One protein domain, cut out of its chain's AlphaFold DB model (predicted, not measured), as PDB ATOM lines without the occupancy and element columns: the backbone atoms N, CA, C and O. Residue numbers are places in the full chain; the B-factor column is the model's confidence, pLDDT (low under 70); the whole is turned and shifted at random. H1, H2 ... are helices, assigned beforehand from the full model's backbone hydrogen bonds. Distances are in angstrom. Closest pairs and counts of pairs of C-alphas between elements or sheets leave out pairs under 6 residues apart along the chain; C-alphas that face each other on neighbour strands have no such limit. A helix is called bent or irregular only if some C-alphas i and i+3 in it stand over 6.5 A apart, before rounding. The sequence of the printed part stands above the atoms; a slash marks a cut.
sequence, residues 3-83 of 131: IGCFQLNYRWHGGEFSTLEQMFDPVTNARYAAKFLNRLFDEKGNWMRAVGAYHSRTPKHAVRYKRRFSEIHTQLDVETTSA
ATOM      1  N   ILE A   3     -18.596   9.970  35.692       96.81
ATOM      2  CA  ILE A   3     -18.722  10.800  36.896       96.81
ATOM      3  C   ILE A   3     -17.338  11.162  37.451       96.81
ATOM      4  O   ILE A   3     -16.438  10.318  37.538       96.81
ATOM      5  N   GLY A   4     -17.194  12.421  37.869       94.69
ATOM      6  CA  GLY A   4     -16.014  12.931  38.566       94.69
ATOM      7  C   GLY A   4     -14.795  13.180  37.671       94.69
ATOM      8  O   GLY A   4     -14.839  13.065  36.441       94.69
ATOM      9  N   CYS A   5     -13.687  13.545  38.315       94.00
ATOM     10  CA  CYS A   5     -12.441  13.939  37.655       94.00
ATOM     11  C   CYS A   5     -11.738  12.787  36.920       94.00
ATOM     12  O   CYS A   5     -11.041  13.045  35.941       94.00
ATOM     13  N   PHE A   6     -11.968  11.531  37.316       96.75
ATOM     14  CA  PHE A   6     -11.400  10.349  36.653       96.75
ATOM     15  C   PHE A   6     -12.391   9.631  35.725       96.75
ATOM     16  O   PHE A   6     -12.102   8.527  35.256       96.75
ATOM     17  N   GLN A   7     -13.534  10.271  35.433       96.38
ATOM     18  CA  GLN A   7     -14.514   9.845  34.424       96.38
ATOM     19  C   GLN A   7     -14.951   8.379  34.591       96.38
ATOM     20  O   GLN A   7     -14.909   7.581  33.657       96.38
ATOM     21  N   LEU A   8     -15.369   8.014  35.804       97.19
ATOM     22  CA  LEU A   8     -15.816   6.657  36.111       97.19
ATOM     23  C   LEU A   8     -17.235   6.427  35.600       97.19
ATOM     24  O   LEU A   8     -18.161   7.151  35.966       97.19
ATOM     25  N   ASN A   9     -17.429   5.380  34.805       96.50
ATOM     26  CA  ASN A   9     -18.746   5.039  34.290       96.50
ATOM     27  C   ASN A   9     -19.666   4.463  35.381       96.50
ATOM     28  O   ASN A   9     -19.396   3.392  35.930       96.50
ATOM     29  N   TYR A  10     -20.794   5.126  35.644       96.88
ATOM     30  CA  TYR A  10     -21.733   4.752  36.710       96.88
ATOM     31  C   TYR A  10     -22.257   3.314  36.586       96.88
ATOM     32  O   TYR A  10     -22.355   2.603  37.582       96.88
ATOM     33  N   ARG A  11     -22.531   2.842  35.360       96.81
ATOM     34  CA  ARG A  11     -23.099   1.503  35.132       96.81
ATOM     35  C   ARG A  11     -22.167   0.374  35.581       96.81
ATOM     36  O   ARG A  11     -22.662  -0.701  35.925       96.81
ATOM     37  N   TRP A  12     -20.856   0.610  35.535       96.81
ATOM     38  CA  TRP A  12     -19.822  -0.385  35.832       96.81
ATOM     39  C   TRP A  12     -19.198  -0.202  37.214       96.81
ATOM     40  O   TRP A  12     -18.831  -1.188  37.840       96.81
ATOM     41  N   HIS A  13     -19.088   1.041  37.685       97.50
ATOM     42  CA  HIS A  13     -18.342   1.372  38.901       97.50
ATOM     43  C   HIS A  13     -19.219   1.870  40.050       97.50
ATOM     44  O   HIS A  13     -18.736   1.945  41.172       97.50
ATOM     45  N   GLY A  14     -20.496   2.193  39.811       97.31
ATOM     46  CA  GLY A  14     -21.365   2.801  40.824       97.31
ATOM     47  C   GLY A  14     -21.567   1.941  42.074       97.31
ATOM     48  O   GLY A  14     -21.648   2.482  43.168       97.31
ATOM     49  N   GLY A  15     -21.553   0.611  41.934       97.56
ATOM     50  CA  GLY A  15     -21.697  -0.321  43.061       97.56
ATOM     51  C   GLY A  15     -20.511  -0.354  44.033       97.56
ATOM     52  O   GLY A  15     -20.589  -1.017  45.059       97.56
ATOM     53  N   GLU A  16     -19.418   0.341  43.725       97.44
ATOM     54  CA  GLU A  16     -18.218   0.407  44.571       97.44
ATOM     55  C   GLU A  16     -18.221   1.635  45.492       97.44
ATOM     56  O   GLU A  16     -17.276   1.864  46.248       97.44
ATOM     57  N   PHE A  17     -19.288   2.432  45.422       97.56
ATOM     58  CA  PHE A  17     -19.500   3.633  46.213       97.56
ATOM     59  C   PHE A  17     -20.782   3.474  47.023       97.56
ATOM     60  O   PHE A  17     -21.734   2.831  46.584       97.56
ATOM     61  N   SER A  18     -20.820   4.071  48.215       96.88
ATOM     62  CA  SER A  18     -22.014   3.995  49.067       96.88
ATOM     63  C   SER A  18     -23.141   4.884  48.540       96.88
ATOM     64  O   SER A  18     -24.312   4.572  48.736       96.88
ATOM     65  N   THR A  19     -22.792   5.993  47.879       97.19
ATOM     66  CA  THR A  19     -23.745   6.922  47.261       97.19
ATOM     67  C   THR A  19     -23.178   7.515  45.970       97.19
ATOM     68  O   THR A  19     -21.973   7.442  45.709       97.19
ATOM     69  N   LEU A  20     -24.040   8.141  45.164       96.12
ATOM     70  CA  LEU A  20     -23.619   8.830  43.943       96.12
ATOM     71  C   LEU A  20     -22.760  10.068  44.255       96.12
ATOM     72  O   LEU A  20     -21.808  10.353  43.532       96.12
ATOM     73  N   GLU A  21     -23.041  10.775  45.346       97.00
ATOM     74  CA  GLU A  21     -22.281  11.950  45.793       97.00
ATOM     75  C   GLU A  21     -20.815  11.592  46.064       97.00
ATOM     76  O   GLU A  21     -19.919  12.357  45.714       97.00
ATOM     77  N   GLN A  22     -20.543  10.392  46.592       97.38
ATOM     78  CA  GLN A  22     -19.170   9.906  46.779       97.38
ATOM     79  C   GLN A  22     -18.418   9.713  45.457       97.38
ATOM     80  O   GLN A  22     -17.195   9.847  45.427       97.38
ATOM     81  N   MET A  23     -19.113   9.423  44.353       97.50
ATOM     82  CA  MET A  23     -18.469   9.381  43.038       97.50
ATOM     83  C   MET A  23     -18.068  10.776  42.549       97.50
ATOM     84  O   MET A  23     -17.139  10.877  41.748       97.50
ATOM     85  N   PHE A  24     -18.744  11.838  43.000       97.31
ATOM     86  CA  PHE A  24     -18.378  13.223  42.695       97.31
ATOM     87  C   PHE A  24     -17.295  13.777  43.627       97.31
ATOM     88  O   PHE A  24     -16.577  14.692  43.217       97.31
ATOM     89  N   ASP A  25     -17.138  13.228  44.836       97.75
ATOM     90  CA  ASP A  25     -16.045  13.602  45.736       97.75
ATOM     91  C   ASP A  25     -14.679  13.313  45.076       97.75
ATOM     92  O   ASP A  25     -14.378  12.159  44.746       97.75
ATOM     93  N   PRO A  26     -13.820  14.329  44.871       97.62
ATOM     94  CA  PRO A  26     -12.605  14.177  44.077       97.62
ATOM     95  C   PRO A  26     -11.606  13.194  44.695       97.62
ATOM     96  O   PRO A  26     -10.938  12.465  43.963       97.62
ATOM     97  N   VAL A  27     -11.503  13.141  46.027       98.00
ATOM     98  CA  VAL A  27     -10.546  12.262  46.719       98.00
ATOM     99  C   VAL A  27     -10.997  10.806  46.637       98.00
ATOM    100  O   VAL A  27     -10.189   9.914  46.361       98.00
ATOM    101  N   THR A  28     -12.284  10.553  46.845       97.94
ATOM    102  CA  THR A  28     -12.874   9.214  46.777       97.94
ATOM    103  C   THR A  28     -12.867   8.689  45.341       97.94
ATOM    104  O   THR A  28     -12.422   7.560  45.111       97.94
ATOM    105  N   ASN A  29     -13.233   9.527  44.363       98.25
ATOM    106  CA  ASN A  29     -13.151   9.221  42.931       98.25
ATOM    107  C   ASN A  29     -11.714   8.848  42.519       98.25
ATOM    108  O   ASN A  29     -11.499   7.785  41.932       98.25
ATOM    109  N   ALA A  30     -10.721   9.656  42.916       98.19
ATOM    110  CA  ALA A  30      -9.304   9.402  42.644       98.19
ATOM    111  C   ALA A  30      -8.814   8.084  43.248       98.19
ATOM    112  O   ALA A  30      -8.156   7.282  42.581       98.19
ATOM    113  N   ARG A  31      -9.140   7.842  44.523       98.50
ATOM    114  CA  ARG A  31      -8.703   6.643  45.245       98.50
ATOM    115  C   ARG A  31      -9.259   5.379  44.601       98.50
ATOM    116  O   ARG A  31      -8.530   4.395  44.472       98.50
ATOM    117  N   TYR A  32     -10.526   5.398  44.195       98.50
ATOM    118  CA  TYR A  32     -11.119   4.277  43.476       98.50
ATOM    119  C   TYR A  32     -10.468   4.082  42.101       98.50
ATOM    120  O   TYR A  32     -10.050   2.967  41.781       98.50
ATOM    121  N   ALA A  33     -10.321   5.153  41.316       98.44
ATOM    122  CA  ALA A  33      -9.713   5.097  39.988       98.44
ATOM    123  C   ALA A  33      -8.289   4.519  40.031       98.44
ATOM    124  O   ALA A  33      -7.967   3.627  39.246       98.44
ATOM    125  N   ALA A  34      -7.468   4.945  40.995       98.50
ATOM    126  CA  ALA A  34      -6.115   4.426  41.195       98.50
ATOM    127  C   ALA A  34      -6.111   2.926  41.534       98.50
ATOM    128  O   ALA A  34      -5.369   2.154  40.928       98.50
ATOM    129  N   LYS A  35      -6.981   2.482  42.453       98.69
ATOM    130  CA  LYS A  35      -7.130   1.051  42.776       98.69
ATOM    131  C   LYS A  35      -7.569   0.240  41.560       98.69
ATOM    132  O   LYS A  35      -7.058  -0.854  41.331       98.69
ATOM    133  N   PHE A  36      -8.524   0.748  40.787       98.56
ATOM    134  CA  PHE A  36      -9.001   0.076  39.583       98.56
ATOM    135  C   PHE A  36      -7.904  -0.025  38.518       98.56
ATOM    136  O   PHE A  36      -7.684  -1.107  37.978       98.56
ATOM    137  N   LEU A  37      -7.163   1.057  38.274       98.50
ATOM    138  CA  LEU A  37      -6.050   1.060  37.330       98.50
ATOM    139  C   LEU A  37      -4.932   0.092  37.749       98.50
ATOM    140  O   LEU A  37      -4.416  -0.623  36.893       98.50
ATOM    141  N   ASN A  38      -4.616  -0.000  39.044       98.69
ATOM    142  CA  ASN A  38      -3.648  -0.977  39.554       98.69
ATOM    143  C   ASN A  38      -4.114  -2.419  39.324       98.69
ATOM    144  O   ASN A  38      -3.352  -3.210  38.783       98.69
ATOM    145  N   ARG A  39      -5.385  -2.746  39.600       98.69
ATOM    146  CA  ARG A  39      -5.929  -4.082  39.280       98.69
ATOM    147  C   ARG A  39      -5.798  -4.421  37.795       98.69
ATOM    148  O   ARG A  39      -5.504  -5.556  37.437       98.69
ATOM    149  N   LEU A  40      -6.017  -3.443  36.917       98.50
ATOM    150  CA  LEU A  40      -5.829  -3.631  35.479       98.50
ATOM    151  C   LEU A  40      -4.358  -3.805  35.108       98.50
ATOM    152  O   LEU A  40      -4.056  -4.544  34.174       98.50
ATOM    153  N   PHE A  41      -3.443  -3.139  35.805       98.62
ATOM    154  CA  PHE A  41      -2.016  -3.374  35.632       98.62
ATOM    155  C   PHE A  41      -1.642  -4.796  36.050       98.62
ATOM    156  O   PHE A  41      -1.036  -5.495  35.241       98.62
ATOM    157  N   ASP A  42      -2.086  -5.249  37.219       98.69
ATOM    158  CA  ASP A  42      -1.856  -6.616  37.703       98.69
ATOM    159  C   ASP A  42      -2.414  -7.656  36.716       98.69
ATOM    160  O   ASP A  42      -1.770  -8.662  36.427       98.69
ATOM    161  N   GLU A  43      -3.579  -7.385  36.115       98.25
ATOM    162  CA  GLU A  43      -4.188  -8.257  35.102       98.25
ATOM    163  C   GLU A  43      -3.430  -8.246  33.759       98.25
ATOM    164  O   GLU A  43      -3.356  -9.263  33.067       98.25
ATOM    165  N   LYS A  44      -2.929  -7.085  33.315       97.56
ATOM    166  CA  LYS A  44      -2.386  -6.907  31.952       97.56
ATOM    167  C   LYS A  44      -0.860  -6.943  31.866       97.56
ATOM    168  O   LYS A  44      -0.343  -7.045  30.747       97.56
ATOM    169  N   GLY A  45      -0.160  -6.785  32.989       97.88
ATOM    170  CA  GLY A  45       1.299  -6.697  33.106       97.88
ATOM    171  C   GLY A  45       1.933  -5.507  32.378       97.88
ATOM    172  O   GLY A  45       3.132  -5.505  32.112       97.88
ATOM    173  N   ASN A  46       1.138  -4.522  31.953       97.75
ATOM    174  CA  ASN A  46       1.616  -3.422  31.122       97.75
ATOM    175  C   ASN A  46       0.710  -2.192  31.247       97.75
ATOM    176  O   ASN A  46      -0.495  -2.279  31.003       97.75
ATOM    177  N   TRP A  47       1.305  -1.030  31.529       97.12
ATOM    178  CA  TRP A  47       0.579   0.226  31.741       97.12
ATOM    179  C   TRP A  47      -0.252   0.665  30.536       97.12
ATOM    180  O   TRP A  47      -1.425   0.988  30.692       97.12
ATOM    181  N   MET A  48       0.293   0.596  29.320       96.69
ATOM    182  CA  MET A  48      -0.464   0.964  28.116       96.69
ATOM    183  C   MET A  48      -1.679   0.056  27.901       96.69
ATOM    184  O   MET A  48      -2.739   0.519  27.471       96.69
ATOM    185  N   ARG A  49      -1.561  -1.242  28.202       97.44
ATOM    186  CA  ARG A  49      -2.696  -2.178  28.160       97.44
ATOM    187  C   ARG A  49      -3.704  -1.900  29.276       97.44
ATOM    188  O   ARG A  49      -4.901  -1.927  28.990       97.44
ATOM    189  N   ALA A  50      -3.242  -1.595  30.488       98.38
ATOM    190  CA  ALA A  50      -4.089  -1.240  31.626       98.38
ATOM    191  C   ALA A  50      -4.906   0.031  31.352       98.38
ATOM    192  O   ALA A  50      -6.122   0.012  31.487       98.38
ATOM    193  N   VAL A  51      -4.272   1.091  30.846       97.50
ATOM    194  CA  VAL A  51      -4.931   2.348  30.449       97.50
ATOM    195  C   VAL A  51      -5.969   2.122  29.346       97.50
ATOM    196  O   VAL A  51      -7.075   2.652  29.406       97.50
ATOM    197  N   GLY A  52      -5.658   1.289  28.346       97.69
ATOM    198  CA  GLY A  52      -6.647   0.907  27.335       97.69
ATOM    199  C   GLY A  52      -7.863   0.205  27.946       97.69
ATOM    200  O   GLY A  52      -8.997   0.552  27.619       97.69
ATOM    201  N   ALA A  53      -7.618  -0.745  28.851       97.81
ATOM    202  CA  ALA A  53      -8.657  -1.507  29.539       97.81
ATOM    203  C   ALA A  53      -9.465  -0.670  30.544       97.81
ATOM    204  O   ALA A  53     -10.638  -0.976  30.753       97.81
ATOM    205  N   TYR A  54      -8.869   0.384  31.113       97.75
ATOM    206  CA  TYR A  54      -9.532   1.335  32.007       97.75
ATOM    207  C   TYR A  54     -10.705   2.004  31.297       97.75
ATOM    208  O   TYR A  54     -11.796   2.095  31.849       97.75
ATOM    209  N   HIS A  55     -10.500   2.407  30.040       95.75
ATOM    210  CA  HIS A  55     -11.564   2.995  29.235       95.75
ATOM    211  C   HIS A  55     -12.518   1.942  28.653       95.75
ATOM    212  O   HIS A  55     -13.731   2.143  28.628       95.75
ATOM    213  N   SER A  56     -11.995   0.822  28.145       95.56
ATOM    214  CA  SER A  56     -12.830  -0.271  27.641       95.56
ATOM    215  C   SER A  56     -12.047  -1.569  27.498       95.56
ATOM    216  O   SER A  56     -10.954  -1.599  26.941       95.56
ATOM    217  N   ARG A  57     -12.654  -2.689  27.894       94.88
ATOM    218  CA  ARG A  57     -12.100  -4.030  27.637       94.88
ATOM    219  C   ARG A  57     -12.321  -4.499  26.193       94.88
ATOM    220  O   ARG A  57     -11.708  -5.475  25.771       94.88
ATOM    221  N   THR A  58     -13.148  -3.797  25.417       96.56
ATOM    222  CA  THR A  58     -13.381  -4.097  24.000       96.56
ATOM    223  C   THR A  58     -12.208  -3.579  23.158       96.56
ATOM    224  O   THR A  58     -11.984  -2.361  23.121       96.56
ATOM    225  N   PRO A  59     -11.482  -4.446  22.418       94.56
ATOM    226  CA  PRO A  59     -10.234  -4.071  21.747       94.56
ATOM    227  C   PRO A  59     -10.337  -2.838  20.841       94.56
ATOM    228  O   PRO A  59      -9.479  -1.958  20.896       94.56
ATOM    229  N   LYS A  60     -11.419  -2.720  20.058       96.44
ATOM    230  CA  LYS A  60     -11.644  -1.588  19.142       96.44
ATOM    231  C   LYS A  60     -11.659  -0.233  19.868       96.44
ATOM    232  O   LYS A  60     -11.067   0.730  19.385       96.44
ATOM    233  N   HIS A  61     -12.309  -0.155  21.028       95.12
ATOM    234  CA  HIS A  61     -12.403   1.080  21.813       95.12
ATOM    235  C   HIS A  61     -11.098   1.370  22.559       95.12
ATOM    236  O   HIS A  61     -10.615   2.503  22.525       95.12
ATOM    237  N   ALA A  62     -10.472   0.334  23.126       95.75
ATOM    238  CA  ALA A  62      -9.173   0.446  23.782       95.75
ATOM    239  C   ALA A  62      -8.088   0.976  22.832       95.75
ATOM    240  O   ALA A  62      -7.291   1.825  23.217       95.75
ATOM    241  N   VAL A  63      -8.049   0.507  21.579       96.44
ATOM    242  CA  VAL A  63      -7.069   0.967  20.579       96.44
ATOM    243  C   VAL A  63      -7.227   2.458  20.289       96.44
ATOM    244  O   VAL A  63      -6.242   3.195  20.345       96.44
ATOM    245  N   ARG A  64      -8.459   2.922  20.032       96.06
ATOM    246  CA  ARG A  64      -8.731   4.347  19.786       96.06
ATOM    247  C   ARG A  64      -8.323   5.206  20.983       96.06
ATOM    248  O   ARG A  64      -7.700   6.247  20.791       96.06
ATOM    249  N   TYR A  65      -8.656   4.760  22.192       95.75
ATOM    250  CA  TYR A  65      -8.332   5.475  23.421       95.75
ATOM    251  C   TYR A  65      -6.823   5.550  23.663       95.75
ATOM    252  O   TYR A  65      -6.295   6.640  23.860       95.75
ATOM    253  N   LYS A  66      -6.106   4.423  23.553       96.81
ATOM    254  CA  LYS A  66      -4.645   4.380  23.730       96.81
ATOM    255  C   LYS A  66      -3.911   5.323  22.783       96.81
ATOM    256  O   LYS A  66      -2.967   5.965  23.218       96.81
ATOM    257  N   ARG A  67      -4.348   5.437  21.522       96.62
ATOM    258  CA  ARG A  67      -3.748   6.384  20.569       96.62
ATOM    259  C   ARG A  67      -3.836   7.818  21.090       96.62
ATOM    260  O   ARG A  67      -2.820   8.494  21.178       96.62
ATOM    261  N   ARG A  68      -5.033   8.238  21.511       96.06
ATOM    262  CA  ARG A  68      -5.240   9.580  22.069       96.06
ATOM    263  C   ARG A  68      -4.471   9.787  23.376       96.06
ATOM    264  O   ARG A  68      -3.900  10.848  23.583       96.06
ATOM    265  N   PHE A  69      -4.450   8.777  24.243       96.12
ATOM    266  CA  PHE A  69      -3.684   8.810  25.485       96.12
ATOM    267  C   PHE A  69      -2.187   9.011  25.217       96.12
ATOM    268  O   PHE A  69      -1.590   9.895  25.816       96.12
ATOM    269  N   SER A  70      -1.595   8.251  24.288       95.75
ATOM    270  CA  SER A  70      -0.176   8.379  23.942       95.75
ATOM    271  C   SER A  70       0.172   9.756  23.380       95.75
ATOM    272  O   SER A  70       1.209  10.296  23.740       95.75
ATOM    273  N   GLU A  71      -0.687  10.350  22.545       95.00
ATOM    274  CA  GLU A  71      -0.490  11.725  22.053       95.00
ATOM    275  C   GLU A  71      -0.359  12.725  23.211       95.00
ATOM    276  O   GLU A  71       0.560  13.539  23.223       95.00
ATOM    277  N   ILE A  72      -1.263  12.639  24.192       93.88
ATOM    278  CA  ILE A  72      -1.290  13.540  25.351       93.88
ATOM    279  C   ILE A  72      -0.112  13.253  26.289       93.88
ATOM    280  O   ILE A  72       0.551  14.182  26.736       93.88
ATOM    281  N   HIS A  73       0.179  11.981  26.568       91.94
ATOM    282  CA  HIS A  73       1.262  11.589  27.471       91.94
ATOM    283  C   HIS A  73       2.619  12.079  26.962       91.94
ATOM    284  O   HIS A  73       3.361  12.709  27.706       91.94
ATOM    285  N   THR A  74       2.905  11.888  25.672       92.75
ATOM    286  CA  THR A  74       4.151  12.371  25.067       92.75
ATOM    287  C   THR A  74       4.267  13.897  25.144       92.75
ATOM    288  O   THR A  74       5.352  14.413  25.392       92.75
ATOM    289  N   GLN A  75       3.166  14.637  24.961       90.19
ATOM    290  CA  GLN A  75       3.171  16.099  25.115       90.19
ATOM    291  C   GLN A  75       3.505  16.511  26.553       90.19
ATOM    292  O   GLN A  75       4.336  17.394  26.754       90.19
ATOM    293  N   LEU A  76       2.926  15.832  27.545       89.19
ATOM    294  CA  LEU A  76       3.207  16.086  28.958       89.19
ATOM    295  C   LEU A  76       4.641  15.714  29.350       89.19
ATOM    296  O   LEU A  76       5.245  16.421  30.154       89.19
ATOM    297  N   ASP A  77       5.214  14.659  28.773       83.31
ATOM    298  CA  ASP A  77       6.616  14.283  29.000       83.31
ATOM    299  C   ASP A  77       7.570  15.354  28.453       83.31
ATOM    300  O   ASP A  77       8.538  15.741  29.118       83.31
ATOM    301  N   VAL A  78       7.274  15.884  27.261       72.88
ATOM    302  CA  VAL A  78       8.033  16.983  26.645       72.88
ATOM    303  C   VAL A  78       7.893  18.261  27.463       72.88
ATOM    304  O   VAL A  78       8.895  18.933  27.703       72.88
ATOM    305  N   GLU A  79       6.688  18.587  27.931       70.81
ATOM    306  CA  GLU A  79       6.464  19.734  28.809       70.81
ATOM    307  C   GLU A  79       7.169  19.557  30.148       70.81
ATOM    308  O   GLU A  79       7.838  20.482  30.573       70.81
ATOM    309  N   THR A  80       7.123  18.389  30.785       64.25
ATOM    310  CA  THR A  80       7.799  18.137  32.070       64.25
ATOM    311  C   THR A  80       9.323  18.206  31.924       64.25
ATOM    312  O   THR A  80      10.009  18.771  32.775       64.25
ATOM    313  N   THR A  81       9.858  17.706  30.808       60.44
ATOM    314  CA  THR A  81      11.298  17.759  30.503       60.44
ATOM    315  C   THR A  81      11.750  19.176  30.127       60.44
ATOM    316  O   THR A  81      12.826  19.612  30.533       60.44
ATOM    317  N   SER A  82      10.911  19.936  29.416       57.34
ATOM    318  CA  SER A  82      11.161  21.343  29.048       57.34
ATOM    319  C   SER A  82      10.809  22.326  30.173       57.34
ATOM    320  O   SER A  82      11.235  23.481  30.160       57.34
ATOM    321  N   ALA A  83      10.041  21.873  31.164       54.25
ATOM    322  CA  ALA A  83       9.571  22.618  32.321       54.25
ATOM    323  C   ALA A  83      10.123  22.041  33.629       54.25
ATOM    324  O   ALA A  83       9.411  21.946  34.628       54.25
TER     325      ALA A  83
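What this domain is: This is residues 3 to 83 of the 131 residues of a protein of Roseobacter cerasinus (UniProt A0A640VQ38). The longest helix, H5, packs with its first part on short H4, which packs on residues 36 to 44 of H3 in an open zigzag. H2 sits at the other end of H3 with H1 near it, and residues 71 to 83 stick out. The 81 printed residues, all helix in class, include five named helices, H1 to H5 in chain order. The whole is only just compact, close to loose: radius of gyration of the C-alphas 14.0 A, spans 41 by 32 by 21 A.

Where its parts are: H5, residues 59 to 82, runs 34.0 A from C-alpha 59 at (-10.234, -4.071, 21.747) to C-alpha 82 at (11.161, 21.343, 29.048). H4 is residues 47 to 55, 12.7 A; H3, 26 to 44, 26.4 A; H2, 20 to 24, 7.0 A; H1, 10 to 16, 9.6 A.

How they stand to each other: H5 touches H4 with residues 61 to 66 alone, closest C-alphas Ala 62 and Gly 52, 4.4 A, at a steep tilt of 57 degrees, opposite ways. H4 touches H3, closest C-alphas Ala 50 and Leu 40, 4.9 A, at a steep tilt of 58 degrees, opposite ways. H2 and H3 only just touch, only at the corner, with 3 pairs of C-alphas within 8 A, the closest Met 23 and Asn 29, 5.3 A. H1 is irregular, with C-alphas 12 and 15 7.5 A apart. Each O i to N i+4 pair is within hydrogen-bond range in H2 to H5; H1 has 1 of 3, and 1 of 4 O i to N i+3.

The domain as a whole: The farthest C-alphas, Ser 18 and Ser 82, are 42.5 A apart. The printed part has no cut, its four links are tight, and pLDDT is under 70 at residues 80 to 83.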